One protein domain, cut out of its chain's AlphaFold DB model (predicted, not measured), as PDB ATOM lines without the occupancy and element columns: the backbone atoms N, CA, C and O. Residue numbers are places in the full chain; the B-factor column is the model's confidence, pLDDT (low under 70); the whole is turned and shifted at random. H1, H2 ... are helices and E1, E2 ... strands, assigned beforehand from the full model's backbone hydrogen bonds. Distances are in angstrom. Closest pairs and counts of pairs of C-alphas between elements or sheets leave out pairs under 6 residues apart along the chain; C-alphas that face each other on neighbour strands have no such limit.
ATOM      1  N   ALA A 154     -35.061  10.447   2.902       62.56
ATOM      2  CA  ALA A 154     -33.885  11.217   3.321       62.56
ATOM      3  C   ALA A 154     -32.551  10.445   3.224       62.56
ATOM      4  O   ALA A 154     -31.504  11.049   3.020       62.56
ATOM      5  N   VAL A 155     -32.571   9.117   3.377       65.94
ATOM      6  CA  VAL A 155     -31.386   8.259   3.206       65.94
ATOM      7  C   VAL A 155     -31.140   7.978   1.723       65.94
ATOM      8  O   VAL A 155     -29.989   7.960   1.301       65.94
ATOM      9  N   ARG A 156     -32.199   7.803   0.919       65.00
ATOM     10  CA  ARG A 156     -32.081   7.595  -0.535       65.00
ATOM     11  C   ARG A 156     -31.492   8.812  -1.235       65.00
ATOM     12  O   ARG A 156     -30.567   8.645  -2.015       65.00
ATOM     13  N   VAL A 157     -31.974  10.011  -0.901       60.72
ATOM     14  CA  VAL A 157     -31.477  11.279  -1.458       60.72
ATOM     15  C   VAL A 157     -30.007  11.494  -1.083       60.72
ATOM     16  O   VAL A 157     -29.186  11.702  -1.967       60.72
ATOM     17  N   LYS A 158     -29.638  11.308   0.195       64.75
ATOM     18  CA  LYS A 158     -28.238  11.430   0.649       64.75
ATOM     19  C   LYS A 158     -27.282  10.469  -0.063       64.75
ATOM     20  O   LYS A 158     -26.231  10.884  -0.531       64.75
ATOM     21  N   VAL A 159     -27.658   9.194  -0.183       62.78
ATOM     22  CA  VAL A 159     -26.813   8.171  -0.826       62.78
ATOM     23  C   VAL A 159     -26.786   8.316  -2.359       62.78
ATOM     24  O   VAL A 159     -25.848   7.836  -2.994       62.78
ATOM     25  N   ALA A 160     -27.797   8.950  -2.965       59.97
ATOM     26  CA  ALA A 160     -27.866   9.195  -4.408       59.97
ATOM     27  C   ALA A 160     -27.117  10.466  -4.859       59.97
ATOM     28  O   ALA A 160     -26.641  10.497  -5.994       59.97
ATOM     29  N   GLU A 161     -27.006  11.490  -4.004       56.84
ATOM     30  CA  GLU A 161     -26.359  12.774  -4.328       56.84
ATOM     31  C   GLU A 161     -24.851  12.825  -4.000       56.84
ATOM     32  O   GLU A 161     -24.117  13.574  -4.647       56.84
ATOM     33  N   GLU A 162     -24.349  12.033  -3.043       54.88
ATOM     34  CA  GLU A 162     -22.936  12.059  -2.619       54.88
ATOM     35  C   GLU A 162     -22.038  11.055  -3.394       54.88
ATOM     36  O   GLU A 162     -22.404   9.910  -3.669       54.88
ATOM     37  N   ALA A 163     -20.821  11.486  -3.764       55.56
ATOM     38  CA  ALA A 163     -19.769  10.655  -4.381       55.56
ATOM     39  C   ALA A 163     -19.343   9.484  -3.453       55.56
ATOM     40  O   ALA A 163     -19.558   9.597  -2.252       55.56
ATOM     41  N   PRO A 164     -18.728   8.375  -3.949       56.78
ATOM     42  CA  PRO A 164     -18.421   7.180  -3.147       56.78
ATOM     43  C   PRO A 164     -17.750   7.503  -1.809       56.78
ATOM     44  O   PRO A 164     -16.551   7.764  -1.736       56.78
ATOM     45  N   SER A 165     -18.547   7.449  -0.754       59.66
ATOM     46  CA  SER A 165     -18.128   7.618   0.622       59.66
ATOM     47  C   SER A 165     -17.509   6.333   1.169       59.66
ATOM     48  O   SER A 165     -17.773   5.216   0.712       59.66
ATOM     49  N   THR A 166     -16.627   6.489   2.155       68.81
ATOM     50  CA  THR A 166     -15.874   5.392   2.763       68.81
ATOM     51  C   THR A 166     -16.789   4.489   3.598       68.81
ATOM     52  O   THR A 166     -17.237   4.851   4.685       68.81
ATOM     53  N   CYS A 167     -17.053   3.274   3.110       78.38
ATOM     54  CA  CYS A 167     -17.817   2.264   3.845       78.38
ATOM     55  C   CYS A 167     -16.958   1.600   4.934       78.38
ATOM     56  O   CYS A 167     -15.894   1.043   4.651       78.38
ATOM     57  N   GLN A 168     -17.437   1.604   6.180       84.12
ATOM     58  CA  GLN A 168     -16.832   0.839   7.277       84.12
ATOM     59  C   GLN A 168     -17.531  -0.516   7.418       84.12
ATOM     60  O   GLN A 168     -18.756  -0.584   7.517       84.12
ATOM     61  N   TYR A 169     -16.750  -1.596   7.441       86.00
ATOM     62  CA  TYR A 169     -17.244  -2.974   7.467       86.00
ATOM     63  C   TYR A 169     -16.982  -3.620   8.827       86.00
ATOM     64  O   TYR A 169     -15.855  -3.596   9.315       86.00
ATOM     65  N   TYR A 170     -18.003  -4.257   9.399       87.00
ATOM     66  CA  TYR A 170     -17.922  -4.959  10.679       87.00
ATOM     67  C   TYR A 170     -18.276  -6.441  10.482       87.00
ATOM     68  O   TYR A 170     -19.461  -6.797  10.468       87.00
ATOM     69  N   PRO A 171     -17.277  -7.321  10.294       85.62
ATOM     70  CA  PRO A 171     -17.498  -8.759  10.207       85.62
ATOM     71  C   PRO A 171     -17.697  -9.394  11.591       85.62
ATOM     72  O   PRO A 171     -17.158  -8.928  12.595       85.62
ATOM     73  N   ALA A 172     -18.492 -10.466  11.652       82.12
ATOM     74  CA  ALA A 172     -18.681 -11.243  12.876       82.12
ATOM     75  C   ALA A 172     -17.512 -12.212  13.071       82.12
ATOM     76  O   ALA A 172     -17.224 -12.975  12.156       82.12
ATOM     77  N   HIS A 173     -16.921 -12.269  14.266       80.19
ATOM     78  CA  HIS A 173     -15.780 -13.149  14.538       80.19
ATOM     79  C   HIS A 173     -16.210 -14.423  15.313       80.19
ATOM     80  O   HIS A 173     -16.637 -14.329  16.469       80.19
ATOM     81  N   PRO A 174     -16.115 -15.644  14.739       72.31
ATOM     82  CA  PRO A 174     -16.636 -16.895  15.311       72.31
ATOM     83  C   PRO A 174     -16.097 -17.237  16.694       72.31
ATOM     84  O   PRO A 174     -16.802 -17.824  17.517       72.31
ATOM     85  N   THR A 175     -14.847 -16.859  16.961       79.31
ATOM     86  CA  THR A 175     -14.182 -17.107  18.243       79.31
ATOM     87  C   THR A 175     -14.818 -16.324  19.393       79.31
ATOM     88  O   THR A 175     -14.781 -16.803  20.523       79.31
ATOM     89  N   TRP A 176     -15.483 -15.196  19.119       80.50
ATOM     90  CA  TRP A 176     -16.080 -14.333  20.144       80.50
ATOM     91  C   TRP A 176     -17.349 -14.915  20.773       80.50
ATOM     92  O   TRP A 176     -17.693 -14.546  21.889       80.50
ATOM     93  N   MET A 177     -18.025 -15.851  20.100       81.12
ATOM     94  CA  MET A 177     -19.194 -16.565  20.644       81.12
ATOM     95  C   MET A 177     -18.885 -18.025  20.999       81.12
ATOM     96  O   MET A 177     -19.791 -18.783  21.346       81.12
ATOM     97  N   ARG A 178     -17.620 -18.459  20.907       81.31
ATOM     98  CA  ARG A 178     -17.226 -19.862  21.130       81.31
ATOM     99  C   ARG A 178     -17.546 -20.330  22.549       81.31
ATOM    100  O   ARG A 178     -18.121 -21.398  22.723       81.31
ATOM    101  N   ILE A 243     -23.267  -9.488   7.936       87.06
ATOM    102  CA  ILE A 243     -22.252  -8.437   8.038       87.06
ATOM    103  C   ILE A 243     -22.944  -7.087   8.233       87.06
ATOM    104  O   ILE A 243     -23.987  -6.825   7.625       87.06
ATOM    105  N   PHE A 244     -22.378  -6.243   9.095       88.25
ATOM    106  CA  PHE A 244     -22.842  -4.870   9.268       88.25
ATOM    107  C   PHE A 244     -21.930  -3.911   8.512       88.25
ATOM    108  O   PHE A 244     -20.706  -4.042   8.557       88.25
ATOM    109  N   VAL A 245     -22.527  -2.943   7.826       87.56
ATOM    110  CA  VAL A 245     -21.809  -1.921   7.059       87.56
ATOM    111  C   VAL A 245     -22.330  -0.554   7.459       87.56
ATOM    112  O   VAL A 245     -23.540  -0.355   7.542       87.56
ATOM    113  N   ARG A 246     -21.431   0.388   7.735       86.00
ATOM    114  CA  ARG A 246     -21.786   1.782   7.992       86.00
ATOM    115  C   ARG A 246     -21.334   2.636   6.818       86.00
ATOM    116  O   ARG A 246     -20.142   2.682   6.521       86.00
ATOM    117  N   GLN A 247     -22.292   3.303   6.189       81.12
ATOM    118  CA  GLN A 247     -22.081   4.235   5.086       81.12
ATOM    119  C   GLN A 247     -22.766   5.553   5.457       81.12
ATOM    120  O   GLN A 247     -23.946   5.546   5.807       81.12
ATOM    121  N   ASP A 248     -22.011   6.654   5.489       71.31
ATOM    122  CA  ASP A 248     -22.504   8.010   5.806       71.31
ATOM    123  C   ASP A 248     -23.321   8.101   7.105       71.31
ATOM    124  O   ASP A 248     -24.362   8.747   7.204       71.31
ATOM    125  N   GLY A 249     -22.859   7.381   8.133       71.94
ATOM    126  CA  GLY A 249     -23.511   7.316   9.443       71.94
ATOM    127  C   GLY A 249     -24.712   6.365   9.520       71.94
ATOM    128  O   GLY A 249     -25.096   5.987  10.630       71.94
ATOM    129  N   VAL A 250     -25.242   5.892   8.386       81.06
ATOM    130  CA  VAL A 250     -26.356   4.935   8.308       81.06
ATOM    131  C   VAL A 250     -25.841   3.502   8.427       81.06
ATOM    132  O   VAL A 250     -24.861   3.117   7.789       81.06
ATOM    133  N   LEU A 251     -26.504   2.702   9.263       85.50
ATOM    134  CA  LEU A 251     -26.149   1.305   9.490       85.50
ATOM    135  C   LEU A 251     -26.959   0.384   8.571       85.50
ATOM    136  O   LEU A 251     -28.181   0.486   8.486       85.50
ATOM    137  N   TRP A 252     -26.275  -0.557   7.935       85.25
ATOM    138  CA  TRP A 252     -26.841  -1.557   7.038       85.25
ATOM    139  C   TRP A 252     -26.521  -2.958   7.546       85.25
ATOM    140  O   TRP A 252     -25.424  -3.216   8.044       85.25
ATOM    141  N   ARG A 253     -27.475  -3.875   7.394       87.25
ATOM    142  CA  ARG A 253     -27.320  -5.301   7.690       87.25
ATOM    143  C   ARG A 253     -27.430  -6.101   6.399       87.25
ATOM    144  O   ARG A 253     -28.448  -6.007   5.717       87.25
ATOM    145  N   VAL A 254     -26.424  -6.917   6.094       86.38
ATOM    146  CA  VAL A 254     -26.344  -7.682   4.841       86.38
ATOM    147  C   VAL A 254     -26.175  -9.174   5.106       86.38
ATOM    148  O   VAL A 254     -25.322  -9.569   5.900       86.38
ATOM    149  N   GLN A 255     -26.961 -10.014   4.428       83.75
ATOM    150  CA  GLN A 255     -26.831 -11.471   4.483       83.75
ATOM    151  C   GLN A 255     -25.890 -11.975   3.379       83.75
ATOM    152  O   GLN A 255     -26.269 -12.031   2.209       83.75
ATOM    153  N   LEU A 256     -24.667 -12.374   3.746       81.75
ATOM    154  CA  LEU A 256     -23.617 -12.736   2.779       81.75
ATOM    155  C   LEU A 256     -24.009 -13.927   1.895       81.75
ATOM    156  O   LEU A 256     -23.795 -13.888   0.685       81.75
ATOM    157  N   ASN A 257     -24.629 -14.955   2.483       79.75
ATOM    158  CA  ASN A 257     -25.066 -16.139   1.742       79.75
ATOM    159  C   ASN A 257     -26.089 -15.811   0.663       79.75
ATOM    160  O   ASN A 257     -25.904 -16.181  -0.491       79.75
ATOM    161  N   MET A 258     -27.149 -15.089   1.025       76.62
ATOM    162  CA  MET A 258     -28.202 -14.755   0.071       76.62
ATOM    163  C   MET A 258     -27.713 -13.776  -0.998       76.62
ATOM    164  O   MET A 258     -28.134 -13.898  -2.142       76.62
ATOM    165  N   LEU A 259     -26.802 -12.852  -0.662       81.44
ATOM    166  CA  LEU A 259     -26.215 -11.939  -1.646       81.44
ATOM    167  C   LEU A 259     -25.391 -12.696  -2.692       81.44
ATOM    168  O   LEU A 259     -25.546 -12.457  -3.885       81.44
ATOM    169  N   ASN A 260     -24.579 -13.659  -2.253       81.06
ATOM    170  CA  ASN A 260     -23.751 -14.470  -3.142       81.06
ATOM    171  C   ASN A 260     -24.566 -15.407  -4.055       81.06
ATOM    172  O   ASN A 260     -24.079 -15.812  -5.108       81.06
ATOM    173  N   MET A 261     -25.794 -15.762  -3.656       74.06
ATOM    174  CA  MET A 261     -26.715 -16.563  -4.475       74.06
ATOM    175  C   MET A 261     -27.380 -15.765  -5.603       74.06
ATOM    176  O   MET A 261     -27.988 -16.371  -6.482       74.06
ATOM    177  N   VAL A 262     -27.307 -14.432  -5.587       76.94
ATOM    178  CA  VAL A 262     -27.804 -13.597  -6.685       76.94
ATOM    179  C   VAL A 262     -26.679 -13.430  -7.700       76.94
ATOM    180  O   VAL A 262     -25.652 -12.833  -7.382       76.94
ATOM    181  N   ASP A 263     -26.878 -13.915  -8.929       68.06
ATOM    182  CA  ASP A 263     -25.832 -13.956  -9.966       68.06
ATOM    183  C   ASP A 263     -25.146 -12.596 -10.200       68.06
ATOM    184  O   ASP A 263     -23.936 -12.534 -10.405       68.06
ATOM    185  N   THR A 264     -25.886 -11.489 -10.085       76.50
ATOM    186  CA  THR A 264     -25.378 -10.111 -10.246       76.50
ATOM    187  C   THR A 264     -24.390  -9.670  -9.155       76.50
ATOM    188  O   THR A 264     -23.581  -8.764  -9.379       76.50
ATOM    189  N   TYR A 265     -24.459 -10.284  -7.973       78.19
ATOM    190  CA  TYR A 265     -23.687  -9.931  -6.774       78.19
ATOM    191  C   TYR A 265     -22.819 -11.091  -6.275       78.19
ATOM    192  O   TYR A 265     -22.356 -11.074  -5.136       78.19
ATOM    193  N   ARG A 266     -22.601 -12.109  -7.110       80.12
ATOM    194  CA  ARG A 266     -21.795 -13.276  -6.764       80.12
ATOM    195  C   ARG A 266     -20.319 -12.903  -6.627       80.12
ATOM    196  O   ARG A 266     -19.741 -12.261  -7.505       80.12
ATOM    197  N   PHE A 267     -19.700 -13.356  -5.539       82.62
ATOM    198  CA  PHE A 267     -18.304 -13.058  -5.209       82.62
ATOM    199  C   PHE A 267     -17.449 -14.295  -4.893       82.62
ATOM    200  O   PHE A 267     -16.253 -14.143  -4.676       82.62
ATOM    201  N   THR A 268     -18.007 -15.516  -4.919       78.06
ATOM    202  CA  THR A 268     -17.237 -16.771  -4.759       78.06
ATOM    203  C   THR A 268     -17.319 -17.663  -6.007       78.06
ATOM    204  O   THR A 268     -18.420 -17.921  -6.517       78.06
ATOM    205  N   GLN A 269     -16.184 -18.210  -6.462       64.94
ATOM    206  CA  GLN A 269     -16.110 -19.046  -7.676       64.94
ATOM    207  C   GLN A 269     -16.245 -20.564  -7.429       64.94
ATOM    208  O   GLN A 269     -16.552 -21.306  -8.362       64.94
ATOM    209  N   GLN A 270     -16.079 -21.054  -6.195       56.88
ATOM    210  CA  GLN A 270     -16.141 -22.494  -5.906       56.88
ATOM    211  C   GLN A 270     -17.575 -23.052  -6.017       56.88
ATOM    212  O   GLN A 270     -18.510 -22.553  -5.386       56.88
ATOM    213  N   ARG A 271     -17.760 -24.117  -6.814       43.28
ATOM    214  CA  ARG A 271     -18.987 -24.937  -6.842       43.28
ATOM    215  C   ARG A 271     -19.168 -25.640  -5.486       43.28
ATOM    216  O   ARG A 271     -18.613 -26.702  -5.257       43.28
ATOM    217  N   ILE A 272     -19.911 -24.988  -4.594       41.66
ATOM    218  CA  ILE A 272     -20.759 -25.515  -3.512       41.66
ATOM    219  C   ILE A 272     -20.368 -26.919  -2.992       41.66
ATOM    220  O   ILE A 272     -20.936 -27.932  -3.395       41.66
ATOM    221  N   ARG A 273     -19.490 -26.972  -1.984       40.50
ATOM    222  CA  ARG A 273     -19.759 -27.838  -0.824       40.50
ATOM    223  C   ARG A 273     -20.737 -27.065   0.059       40.50
ATOM    224  O   ARG A 273     -20.568 -25.861   0.221       40.50
ATOM    225  N   MET A 274     -21.754 -27.740   0.588       41.66
ATOM    226  CA  MET A 274     -22.786 -27.237   1.510       41.66
ATOM    227  C   MET A 274     -22.192 -26.572   2.777       41.66
ATOM    228  O   MET A 274     -22.271 -27.115   3.874       41.66
ATOM    229  N   SER A 275     -21.551 -25.409   2.659       51.72
ATOM    230  CA  SER A 275     -21.023 -24.649   3.791       51.72
ATOM    231  C   SER A 275     -21.402 -23.180   3.662       51.72
ATOM    232  O   SER A 275     -21.057 -22.551   2.666       51.72
ATOM    233  N   ASP A 276     -22.088 -22.658   4.685       62.88
ATOM    234  CA  ASP A 276     -22.410 -21.236   4.881       62.88
ATOM    235  C   ASP A 276     -21.191 -20.362   4.499       62.88
ATOM    236  O   ASP A 276     -20.124 -20.493   5.110       62.88
ATOM    237  N   VAL A 277     -21.333 -19.483   3.499       69.50
ATOM    238  CA  VAL A 277     -20.371 -18.425   3.150       69.50
ATOM    239  C   VAL A 277     -20.180 -17.555   4.388       69.50
ATOM    240  O   VAL A 277     -21.133 -16.962   4.896       69.50
ATOM    241  N   ARG A 278     -18.949 -17.517   4.902       75.06
ATOM    242  CA  ARG A 278     -18.555 -16.770   6.104       75.06
ATOM    243  C   ARG A 278     -17.399 -15.852   5.773       75.06
ATOM    244  O   ARG A 278     -16.475 -16.275   5.087       75.06
ATOM    245  N   TRP A 279     -17.434 -14.645   6.324       80.69
ATOM    246  CA  TRP A 279     -16.432 -13.617   6.058       80.69
ATOM    247  C   TRP A 279     -14.994 -14.096   6.314       80.69
ATOM    248  O   TRP A 279     -14.150 -13.953   5.439       80.69
ATOM    249  N   ASP A 280     -14.734 -14.770   7.440       77.00
ATOM    250  CA  ASP A 280     -13.376 -15.224   7.807       77.00
ATOM    251  C   ASP A 280     -12.827 -16.352   6.923       77.00
ATOM    252  O   ASP A 280     -11.653 -16.693   7.012       77.00
ATOM    253  N   LYS A 281     -13.684 -16.983   6.109       78.62
ATOM    254  CA  LYS A 281     -13.292 -18.050   5.179       78.62
ATOM    255  C   LYS A 281     -13.061 -17.545   3.754       78.62
ATOM    256  O   LYS A 281     -12.591 -18.322   2.930       78.62
ATOM    257  N   LEU A 282     -13.423 -16.295   3.459       80.25
ATOM    258  CA  LEU A 282     -13.216 -15.688   2.146       80.25
ATOM    259  C   LEU A 282     -11.753 -15.278   1.992       80.25
ATOM    260  O   LEU A 282     -11.175 -14.682   2.903       80.25
ATOM    261  N   THR A 283     -11.182 -15.551   0.821       83.50
ATOM    262  CA  THR A 283      -9.852 -15.044   0.450       83.50
ATOM    263  C   THR A 283      -9.863 -13.516   0.323       83.50
ATOM    264  O   THR A 283     -10.916 -12.914   0.117       83.50
ATOM    265  N   GLU A 284      -8.702 -12.859   0.409       81.88
ATOM    266  CA  GLU A 284      -8.619 -11.388   0.313       81.88
ATOM    267  C   GLU A 284      -9.230 -10.839  -0.991       81.88
ATOM    268  O   GLU A 284      -9.925  -9.821  -0.974       81.88
ATOM    269  N   GLY A 285      -9.050 -11.554  -2.109       81.38
ATOM    270  CA  GLY A 285      -9.669 -11.212  -3.393       81.38
ATOM    271  C   GLY A 285     -11.197 -11.340  -3.381       81.38
ATOM    272  O   GLY A 285     -11.900 -10.441  -3.847       81.38
ATOM    273  N   GLU A 286     -11.733 -12.409  -2.786       83.88
ATOM    274  CA  GLU A 286     -13.184 -12.603  -2.639       83.88
ATOM    275  C   GLU A 286     -13.802 -11.595  -1.661       83.88
ATOM    276  O   GLU A 286     -14.919 -11.130  -1.882       83.88
ATOM    277  N   GLN A 287     -13.078 -11.197  -0.609       84.38
ATOM    278  CA  GLN A 287     -13.514 -10.139   0.306       84.38
ATOM    279  C   GLN A 287     -13.601  -8.784  -0.404       84.38
ATOM    280  O   GLN A 287     -14.570  -8.053  -0.200       84.38
ATOM    281  N   ALA A 288     -12.633  -8.443  -1.261       83.81
ATOM    282  CA  ALA A 288     -12.684  -7.220  -2.063       83.81
ATOM    283  C   ALA A 288     -13.889  -7.221  -3.022       83.81
ATOM    284  O   ALA A 288     -14.621  -6.232  -3.114       83.81
ATOM    285  N   GLN A 289     -14.157  -8.357  -3.672       84.00
ATOM    286  CA  GLN A 289     -15.317  -8.523  -4.547       84.00
ATOM    287  C   GLN A 289     -16.650  -8.490  -3.774       84.00
ATOM    288  O   GLN A 289     -17.635  -7.926  -4.263       84.00
ATOM    289  N   ALA A 290     -16.688  -9.033  -2.555       84.62
ATOM    290  CA  ALA A 290     -17.848  -8.963  -1.671       84.62
ATOM    291  C   ALA A 290     -18.161  -7.514  -1.263       84.62
ATOM    292  O   ALA A 290     -19.314  -7.104  -1.350       84.62
ATOM    293  N   LYS A 291     -17.146  -6.711  -0.900       87.31
ATOM    294  CA  LYS A 291     -17.310  -5.271  -0.600       87.31
ATOM    295  C   LYS A 291     -17.918  -4.513  -1.779       87.31
ATOM    296  O   LYS A 291     -18.959  -3.881  -1.626       87.31
ATOM    297  N   ALA A 292     -17.353  -4.682  -2.977       84.88
ATOM    298  CA  ALA A 292     -17.870  -4.054  -4.195       84.88
ATOM    299  C   ALA A 292     -19.318  -4.480  -4.516       84.88
ATOM    300  O   ALA A 292     -20.123  -3.682  -5.001       84.88
ATOM    301  N   SER A 293     -19.669  -5.737  -4.227       85.94
ATOM    302  CA  SER A 293     -21.026  -6.263  -4.421       85.94
ATOM    303  C   SER A 293     -22.020  -5.679  -3.412       85.94
ATOM    304  O   SER A 293     -23.139  -5.338  -3.793       85.94
ATOM    305  N   ILE A 294     -21.612  -5.509  -2.150       86.00
ATOM    306  CA  ILE A 294     -22.421  -4.870  -1.102       86.00
ATOM    307  C   ILE A 294     -22.681  -3.398  -1.439       86.00
ATOM    308  O   ILE A 294     -23.829  -2.962  -1.405       86.00
ATOM    309  N   GLU A 295     -21.649  -2.649  -1.828       85.50
ATOM    310  CA  GLU A 295     -21.776  -1.237  -2.218       85.50
ATOM    311  C   GLU A 295     -22.714  -1.068  -3.418       85.50
ATOM    312  O   GLU A 295     -23.591  -0.200  -3.424       85.50
ATOM    313  N   ARG A 296     -22.593  -1.948  -4.419       82.62
ATOM    314  CA  ARG A 296     -23.506  -1.973  -5.566       82.62
ATOM    315  C   ARG A 296     -24.943  -2.277  -5.138       82.62
ATOM    316  O   ARG A 296     -25.865  -1.657  -5.659       82.62
ATOM    317  N   ALA A 297     -25.147  -3.213  -4.212       82.44
ATOM    318  CA  ALA A 297     -26.475  -3.564  -3.713       82.44
ATOM    319  C   ALA A 297     -27.128  -2.407  -2.937       82.44
ATOM    320  O   ALA A 297     -28.306  -2.127  -3.151       82.44
ATOM    321  N   ILE A 298     -26.365  -1.703  -2.095       81.81
ATOM    322  CA  ILE A 298     -26.849  -0.527  -1.356       81.81
ATOM    323  C   ILE A 298     -27.247   0.591  -2.326       81.81
ATOM    324  O   ILE A 298     -28.347   1.125  -2.211       81.81
ATOM    325  N   ARG A 299     -26.415   0.893  -3.336       78.62
ATOM    326  CA  ARG A 299     -26.742   1.909  -4.354       78.62
ATOM    327  C   ARG A 299     -28.032   1.597  -5.101       78.62
ATOM    328  O   ARG A 299     -28.882   2.467  -5.222       78.62
ATOM    329  N   VAL A 300     -28.191   0.353  -5.558       79.00
ATOM    330  CA  VAL A 300     -29.389  -0.077  -6.298       79.00
ATOM    331  C   VAL A 300     -30.652   0.047  -5.441       79.00
ATOM    332  O   VAL A 300     -31.693   0.431  -5.960       79.00
ATOM    333  N   LEU A 301     -30.569  -0.211  -4.131       74.19
ATOM    334  CA  LEU A 301     -31.694  -0.020  -3.204       74.19
ATOM    335  C   LEU A 301     -32.060   1.448  -2.955       74.19
ATOM    336  O   LEU A 301     -33.176   1.720  -2.510       74.19
ATOM    337  N   CYS A 302     -31.139   2.375  -3.213       71.06
ATOM    338  CA  CYS A 302     -31.377   3.809  -3.084       71.06
ATOM    339  C   CYS A 302     -31.895   4.459  -4.381       71.06
ATOM    340  O   CYS A 302     -32.418   5.567  -4.314       71.06
ATOM    341  N   THR A 303     -31.813   3.782  -5.533       69.88
ATOM    342  CA  THR A 303     -32.351   4.261  -6.820       69.88
ATOM    343  C   THR A 303     -33.877   4.065  -6.910       69.88
ATOM    344  O   THR A 303     -34.408   3.056  -6.449       69.88
ATOM    345  N   GLU A 304     -34.593   4.982  -7.573       53.84
ATOM    346  CA  GLU A 304     -36.073   5.045  -7.668       53.84
ATOM    347  C   GLU A 304     -36.791   3.825  -8.300       53.84
ATOM    348  O   GLU A 304     -38.018   3.791  -8.358       53.84
ATOM    349  N   GLY A 305     -36.069   2.799  -8.760       54.97
ATOM    350  CA  GLY A 305     -36.633   1.659  -9.497       54.97
ATOM    351  C   GLY A 305     -36.976   0.407  -8.678       54.97
ATOM    352  O   GLY A 305     -37.517  -0.542  -9.245       54.97
ATOM    353  N   VAL A 306     -36.657   0.339  -7.378       58.94
ATOM    354  CA  VAL A 306     -36.809  -0.907  -6.597       58.94
ATOM    355  C   VAL A 306     -38.096  -0.911  -5.771       58.94
ATOM    356  O   VAL A 306     -38.276  -0.109  -4.860       58.94
ATOM    357  N   LEU A 307     -38.985  -1.869  -6.051       56.34
ATOM    358  CA  LEU A 307     -40.227  -2.077  -5.298       56.34
ATOM    359  C   LEU A 307     -39.947  -2.475  -3.828       56.34
ATOM    360  O   LEU A 307     -39.021  -3.255  -3.568       56.34
ATOM    361  N   PRO A 308     -40.756  -2.005  -2.855       53.25
ATOM    362  CA  PRO A 308     -40.659  -2.453  -1.466       53.25
ATOM    363  C   PRO A 308     -40.886  -3.973  -1.381       53.25
ATOM    364  O   PRO A 308     -41.751  -4.519  -2.062       53.25
ATOM    365  N   GLY A 309     -40.066  -4.672  -0.587       55.47
ATOM    366  CA  GLY A 309     -40.118  -6.134  -0.466       55.47
ATOM    367  C   GLY A 309     -39.381  -6.921  -1.561       55.47
ATOM    368  O   GLY A 309     -39.460  -8.155  -1.561       55.47
ATOM    369  N   SER A 310     -38.636  -6.250  -2.455       67.62
ATOM    370  CA  SER A 310     -37.771  -6.890  -3.459       67.62
ATOM    371  C   SER A 310     -36.793  -7.889  -2.831       67.62
ATOM    372  O   SER A 310     -36.400  -7.746  -1.668       67.62
ATOM    373  N   ALA A 311     -36.356  -8.895  -3.596       63.97
ATOM    374  CA  ALA A 311     -35.401  -9.893  -3.108       63.97
ATOM    375  C   ALA A 311     -34.141  -9.235  -2.512       63.97
ATOM    376  O   ALA A 311     -33.677  -9.656  -1.456       63.97
ATOM    377  N   LEU A 312     -33.670  -8.135  -3.109       70.94
ATOM    378  CA  LEU A 312     -32.516  -7.373  -2.637       70.94
ATOM    379  C   LEU A 312     -32.764  -6.682  -1.283       70.94
ATOM    380  O   LEU A 312     -31.889  -6.718  -0.426       70.94
ATOM    381  N   SER A 313     -33.967  -6.146  -1.041       68.56
ATOM    382  CA  SER A 313     -34.338  -5.522   0.248       68.56
ATOM    383  C   SER A 313     -34.422  -6.514   1.421       68.56
ATOM    384  O   SER A 313     -34.334  -6.132   2.588       68.56
ATOM    385  N   ARG A 314     -34.580  -7.813   1.128       70.25
ATOM    386  CA  ARG A 314     -34.517  -8.886   2.135       70.25
ATOM    387  C   ARG A 314     -33.073  -9.246   2.483       70.25
ATOM    388  O   ARG A 314     -32.805  -9.570   3.638       70.25
ATOM    389  N   VAL A 315     -32.176  -9.151   1.500       76.75
ATOM    390  CA  VAL A 315     -30.739  -9.451   1.618       76.75
ATOM    391  C   VAL A 315     -29.961  -8.307   2.264       76.75
ATOM    392  O   VAL A 315     -29.090  -8.564   3.094       76.75
ATOM    393  N   VAL A 316     -30.276  -7.062   1.903       80.69
ATOM    394  CA  VAL A 316     -29.639  -5.838   2.398       80.69
ATOM    395  C   VAL A 316     -30.706  -4.958   3.040       80.69
ATOM    396  O   VAL A 316     -31.607  -4.460   2.370       80.69
ATOM    397  N   GLN A 317     -30.608  -4.778   4.355       80.25
ATOM    398  CA  GLN A 317     -31.586  -4.055   5.161       80.25
ATOM    399  C   GLN A 317     -30.969  -2.785   5.742       80.25
ATOM    400  O   GLN A 317     -29.942  -2.839   6.421       80.25
ATOM    401  N   CYS A 318     -31.619  -1.651   5.493       79.81
ATOM    402  CA  CYS A 318     -31.276  -0.370   6.104       79.81
ATOM    403  C   CYS A 318     -31.802  -0.325   7.544       79.81
ATOM    404  O   CYS A 318     -32.935  -0.744   7.793       79.81
ATOM    405  N   LEU A 319     -31.026   0.226   8.483       82.00
ATOM    406  CA  LEU A 319     -31.435   0.409   9.882       82.00
ATOM    407  C   LEU A 319     -31.561   1.901  10.262       82.00
ATOM    408  O   LEU A 319     -30.626   2.483  10.814       82.00
ATOM    409  N   PRO A 320     -32.751   2.489  10.024       75.19
ATOM    410  CA  PRO A 320     -33.262   3.765  10.493       75.19
ATOM    411  C   PRO A 320     -33.004   4.207  11.917       75.19
ATOM    412  O   PRO A 320     -33.676   3.622  12.763       75.19
ATOM    413  N   GLU A 321     -32.188   5.224  12.217       75.38
ATOM    414  CA  GLU A 321     -32.111   5.806  13.577       75.38
ATOM    415  C   GLU A 321     -32.148   4.752  14.714       75.38
ATOM    416  O   GLU A 321     -33.096   4.716  15.520       75.38
ATOM    417  N   PRO A 322     -31.170   3.834  14.761       80.75
ATOM    418  CA  PRO A 322     -31.194   2.732  15.708       80.75
ATOM    419  C   PRO A 322     -31.136   3.280  17.140       80.75
ATOM    420  O   PRO A 322     -30.212   4.009  17.504       80.75
ATOM    421  N   ARG A 323     -32.133   2.930  17.958       82.00
ATOM    422  CA  ARG A 323     -32.191   3.241  19.394       82.00
ATOM    423  C   ARG A 323     -32.037   1.965  20.201       82.00
ATOM    424  O   ARG A 323     -32.577   0.930  19.825       82.00
ATOM    425  N   LEU A 324     -31.319   2.036  21.311       84.88
ATOM    426  CA  LEU A 324     -31.187   0.911  22.228       84.88
ATOM    427  C   LEU A 324     -32.478   0.761  23.047       84.88
ATOM    428  O   LEU A 324     -32.909   1.718  23.683       84.88
ATOM    429  N   GLU A 325     -33.088  -0.425  23.032       83.69
ATOM    430  CA  GLU A 325     -34.197  -0.762  23.937       83.69
ATOM    431  C   GLU A 325     -33.686  -1.451  25.197       83.69
ATOM    432  O   GLU A 325     -34.088  -1.121  26.308       83.69
ATOM    433  N   SER A 326     -32.799  -2.430  25.023       80.94
ATOM    434  CA  SER A 326     -32.151  -3.112  26.134       80.94
ATOM    435  C   SER A 326     -30.819  -3.711  25.715       80.94
ATOM    436  O   SER A 326     -30.579  -4.035  24.550       80.94
ATOM    437  N   GLU A 327     -29.932  -3.874  26.689       83.75
ATOM    438  CA  GLU A 327     -28.610  -4.447  26.486       83.75
ATOM    439  C   GLU A 327     -28.388  -5.593  27.464       83.75
ATOM    440  O   GLU A 327     -28.655  -5.476  28.658       83.75
ATOM    441  N   ASN A 328     -27.886  -6.718  26.955       82.94
ATOM    442  CA  ASN A 328     -27.403  -7.805  27.793       82.94
ATOM    443  C   ASN A 328     -25.928  -8.114  27.480       82.94
ATOM    444  O   ASN A 328     -25.296  -7.499  26.616       82.94
ATOM    445  N   LYS A 329     -25.351  -9.085  28.197       82.50
ATOM    446  CA  LYS A 329     -23.934  -9.461  28.053       82.50
ATOM    447  C   LYS A 329     -23.573 -10.040  26.670       82.50
ATOM    448  O   LYS A 329     -22.393 -10.156  26.370       82.50
ATOM    449  N   TRP A 330     -24.552 -10.384  25.828       83.50
ATOM    450  CA  TRP A 330     -24.356 -11.136  24.576       83.50
ATOM    451  C   TRP A 330     -24.919 -10.450  23.328       83.50
ATOM    452  O   TRP A 330     -24.493 -10.757  22.218       83.50
ATOM    453  N   ALA A 331     -25.889  -9.551  23.480       85.00
ATOM    454  CA  ALA A 331     -26.575  -8.888  22.386       85.00
ATOM    455  C   ALA A 331     -27.183  -7.548  22.825       85.00
ATOM    456  O   ALA A 331     -27.601  -7.379  23.973       85.00
ATOM    457  N   TRP A 332     -27.293  -6.636  21.867       85.69
ATOM    458  CA  TRP A 332     -28.107  -5.432  21.953       85.69
ATOM    459  C   TRP A 332     -29.474  -5.704  21.338       85.69
ATOM    460  O   TRP A 332     -29.574  -6.278  20.253       85.69
ATOM    461  N   LYS A 333     -30.534  -5.276  22.014       85.19
ATOM    462  CA  LYS A 333     -31.881  -5.214  21.457       85.19
ATOM    463  C   LYS A 333     -32.108  -3.771  21.017       85.19
ATOM    464  O   LYS A 333     -32.227  -2.879  21.855       85.19
ATOM    465  N   ILE A 334     -32.072  -3.538  19.710       84.06
ATOM    466  CA  ILE A 334     -32.194  -2.206  19.109       84.06
ATOM    467  C   ILE A 334     -33.539  -2.070  18.406       84.06
ATOM    468  O   ILE A 334     -34.011  -3.025  17.797       84.06
ATOM    469  N   SER A 335     -34.136  -0.883  18.437       83.12
ATOM    470  CA  SER A 335     -35.288  -0.545  17.612       83.12
ATOM    471  C   SER A 335     -34.920   0.440  16.516       83.12
ATOM    472  O   SER A 335     -34.267   1.455  16.768       83.12
ATOM    473  N   TYR A 336     -35.366   0.167  15.297       80.38
ATOM    474  CA  TYR A 336     -35.132   1.004  14.123       80.38
ATOM    475  C   TYR A 336     -36.465   1.403  13.490       80.38
ATOM    476  O   TYR A 336     -37.458   0.679  13.588       80.38
ATOM    477  N   GLN A 337     -36.509   2.582  12.876       75.62
ATOM    478  CA  GLN A 337     -37.709   3.039  12.179       75.62
ATOM    479  C   GLN A 337     -37.900   2.265  10.876       75.62
ATOM    480  O   GLN A 337     -36.958   2.083  10.105       75.62
ATOM    481  N   THR A 338     -39.137   1.837  10.618       66.25
ATOM    482  CA  THR A 338     -39.518   1.256   9.328       66.25
ATOM    483  C   THR A 338     -40.528   2.146   8.626       66.25
ATOM    484  O   THR A 338     -41.567   2.481   9.193       66.25
ATOM    485  N   GLN A 339     -40.226   2.535   7.388       58.56
ATOM    486  CA  GLN A 339     -41.139   3.330   6.577       58.56
ATOM    487  C   GLN A 339     -42.130   2.386   5.885       58.56
ATOM    488  O   GLN A 339     -41.733   1.522   5.102       58.56
ATOM    489  N   THR A 340     -43.415   2.522   6.213       56.38
ATOM    490  CA  THR A 340     -44.498   1.803   5.526       56.38
ATOM    491  C   THR A 340     -45.049   2.717   4.427       56.38
ATOM    492  O   THR A 340     -45.294   3.891   4.716       56.38
ATOM    493  N   PRO A 341     -45.222   2.241   3.179       50.31
ATOM    494  CA  PRO A 341     -45.732   3.074   2.091       50.31
ATOM    495  C   PRO A 341     -47.082   3.715   2.458       50.31
ATOM    496  O   PRO A 341     -47.995   3.014   2.888       50.31
ATOM    497  N   GLY A 342     -47.209   5.037   2.304       48.50
ATOM    498  CA  GLY A 342     -48.459   5.777   2.550       48.50
ATOM    499  C   GLY A 342     -48.695   6.276   3.985       48.50
ATOM    500  O   GLY A 342     -49.722   6.905   4.229       48.50
ATOM    501  N   VAL A 343     -47.769   6.053   4.928       53.62
ATOM    502  CA  VAL A 343     -47.869   6.558   6.313       53.62
ATOM    503  C   VAL A 343     -46.811   7.651   6.555       53.62
ATOM    504  O   VAL A 343     -45.639   7.413   6.250       53.62
ATOM    505  N   PRO A 344     -47.172   8.832   7.107       49.94
ATOM    506  CA  PRO A 344     -46.208   9.882   7.445       49.94
ATOM    507  C   PRO A 344     -45.103   9.361   8.382       49.94
ATOM    508  O   PRO A 344     -45.406   8.559   9.273       49.94
ATOM    509  N   PRO A 345     -43.845   9.826   8.245       51.09
ATOM    510  CA  PRO A 345     -42.698   9.308   9.002       51.09
ATOM    511  C   PRO A 345     -42.878   9.382  10.529       51.09
ATOM    512  O   PRO A 345     -42.379   8.519  11.245       51.09
ATOM    513  N   GLU A 346     -43.670  10.335  11.027       48.50
ATOM    514  CA  GLU A 346     -43.976  10.505  12.457       48.50
ATOM    515  C   GLU A 346     -44.920   9.432  13.040       48.50
ATOM    516  O   GLU A 346     -44.947   9.234  14.253       48.50
ATOM    517  N   ARG A 347     -45.671   8.701  12.200       45.38
ATOM    518  CA  ARG A 347     -46.552   7.576  12.595       45.38
ATOM    519  C   ARG A 347     -45.982   6.197  12.232       45.38
ATOM    520  O   ARG A 347     -46.672   5.191  12.391       45.38
ATOM    521  N   GLY A 348     -44.746   6.128  11.732       55.19
ATOM    522  CA  GLY A 348     -44.099   4.872  11.352       55.19
ATOM    523  C   GLY A 348     -43.774   3.987  12.562       55.19
ATOM    524  O   GLY A 348     -43.169   4.437  13.535       55.19
ATOM    525  N   GLY A 349     -44.146   2.706  12.502       62.88
ATOM    526  CA  GLY A 349     -43.806   1.732  13.540       62.88
ATOM    527  C   GLY A 349     -42.291   1.500  13.644       62.88
ATOM    528  O   GLY A 349     -41.592   1.386  12.629       62.88
ATOM    529  N   ARG A 350     -41.771   1.404  14.875       71.00
ATOM    530  CA  ARG A 350     -40.397   0.948  15.137       71.00
ATOM    531  C   ARG A 350     -40.372  -0.579  15.185       71.00
ATOM    532  O   ARG A 350     -41.245  -1.191  15.795       71.00
ATOM    533  N   ARG A 351     -39.366  -1.198  14.568       72.44
ATOM    534  CA  ARG A 351     -39.126  -2.645  14.651       72.44
ATOM    535  C   ARG A 351     -37.927  -2.941  15.509       72.44
ATOM    536  O   ARG A 351     -36.960  -2.189  15.503       72.44
ATOM    537  N   VAL A 352     -37.978  -4.078  16.187       79.06
ATOM    538  CA  VAL A 352     -36.919  -4.516  17.082       79.06
ATOM    539  C   VAL A 352     -36.033  -5.544  16.394       79.06
ATOM    540  O   VAL A 352     -36.519  -6.483  15.767       79.06
ATOM    541  N   LEU A 353     -34.725  -5.370  16.526       82.06
ATOM    542  CA  LEU A 353     -33.699  -6.284  16.058       82.06
ATOM    543  C   LEU A 353     -32.751  -6.623  17.208       82.06
ATOM    544  O   LEU A 353     -32.310  -5.751  17.952       82.06
ATOM    545  N   GLN A 354     -32.388  -7.897  17.316       82.81
ATOM    546  CA  GLN A 354     -31.331  -8.343  18.210       82.81
ATOM    547  C   GLN A 354     -30.005  -8.421  17.441       82.81
ATOM    548  O   GLN A 354     -29.882  -9.181  16.482       82.81
ATOM    549  N   VAL A 355     -29.011  -7.639  17.861       84.81
ATOM    550  CA  VAL A 355     -27.657  -7.612  17.289       84.81
ATOM    551  C   VAL A 355     -26.696  -8.239  18.289       84.81
ATOM    552  O   VAL A 355     -26.573  -7.765  19.414       84.81
ATOM    553  N   ALA A 356     -26.021  -9.318  17.906       84.19
ATOM    554  CA  ALA A 356     -25.088 -10.000  18.796       84.19
ATOM    555  C   ALA A 356     -23.792  -9.194  18.989       84.19
ATOM    556  O   ALA A 356     -23.310  -8.558  18.056       84.19
ATOM    557  N   LYS A 357     -23.163  -9.295  20.163       84.62
ATOM    558  CA  LYS A 357     -21.849  -8.702  20.478       84.62
ATOM    559  C   LYS A 357     -20.684  -9.509  19.878       84.62
ATOM    560  O   LYS A 357     -19.711  -9.814  20.553       84.62
TER     561      LYS A 357
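This is residues 154 to 178 and 243 to 357 of the 744 residues of an uncharacterized protein of Flavonifractor sp. An306 (UniProt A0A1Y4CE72). A four-stranded sheet, E1 E2 E3 E4, has one long helix, H4, slanting over one face, and beyond its E4 edge, on the side away from H4, stands a second, smaller sheet, E5 E6 E7, as a separate lobe. The short helices H1 and H5 pack on H4, H3 packs on H5, and H2 lies far out after E1. The printed part has 140 residues, with five named helices and seven named strands in the order H1 E1 H2 E2 E3 H3 H4 H5 E4 E5 E6 E7. Both sheets are antiparallel, and the class is mixed, helices and strands. The whole is compact, with a radius of gyration of the C-alphas of 16.0 A and spans of 46 by 40 by 27 A.

The larger sheet holds E1, residues 168 to 170, E2, 243 to 247, E3, 250 to 255 and 16.9 A long, and E4, 316 to 319. H4, residues 284 to 302, runs 27.6 A from C-alpha 284 at (-8.619, -11.388, 0.313) to C-alpha 302 at (-31.377, 3.809, -3.084). The other helices are H1, residues 154 to 161, H2, 174 to 178, H3, 256 to 260, and H5, 311 to 315. The smaller sheet holds E5, residues 323 to 327, E6, 331 to 337, and E7, 350 to 356, the last two each 19.2 A long; C-alpha 356 is at (-25.088, -10.000, 18.796).

E1 and E2 are antiparallel, with N 170 and O 244 2.8 A apart, within hydrogen-bond range. The hairpin E2 and E3 has N 252 and O 245 at 2.8 A, and E3 and E4 have N 253 and O 317 at 2.8 A. H4 is on this sheet with a height over the sheet of 9.4 A; H4 and the sheet E1 E2 E3 E4 form two layers, a helix on one face of a sheet. On the local plane H4 and E2 stand at 57 degrees, slantwise to the strands, only just short of across. H1 touches H4, with the C-alphas of Arg 156 and Cys 302 closest at 4.6 A, at a steep tilt of 66 degrees, opposite ways. H4 and H5 only just touch, with 3 pairs of C-alphas within 8 A, the closest Leu 301 and Ser 313 at 7.0 A. H5 touches H3, the closest C-alphas being Met 258 and Val 315, 6.1 A. H2 touches no helix and is on neither sheet. E5, E6 and E7 form a meander, each strand the antiparallel neighbour of the one before, with N 335 and O 323 at 2.8 A and N 353 and O 334 at 2.8 A. Between the sheets, the closest C-alphas of E4 and E6 are those of Leu 319 and Tyr 336, 5.7 A. Every O i to N i+4 pair is within hydrogen-bond range in H1, H3, H4 and H5; H2 has 0 of 1, but 2 of 2 O i to N i+3 pairs.

The C-alphas farthest apart, of Arg 271 and Glu 346, are 47.5 A apart. Residues 179 to 242 are not printed, and C-alphas 178 and 243 lie 18.1 A apart across the cut. The links H3 to H4 and E6 to E7 are long. Mean pLDDT of the printed part is 73.5, with 45 residues under 70, among them 154 to 166, 303 to 311 and 338 to 349.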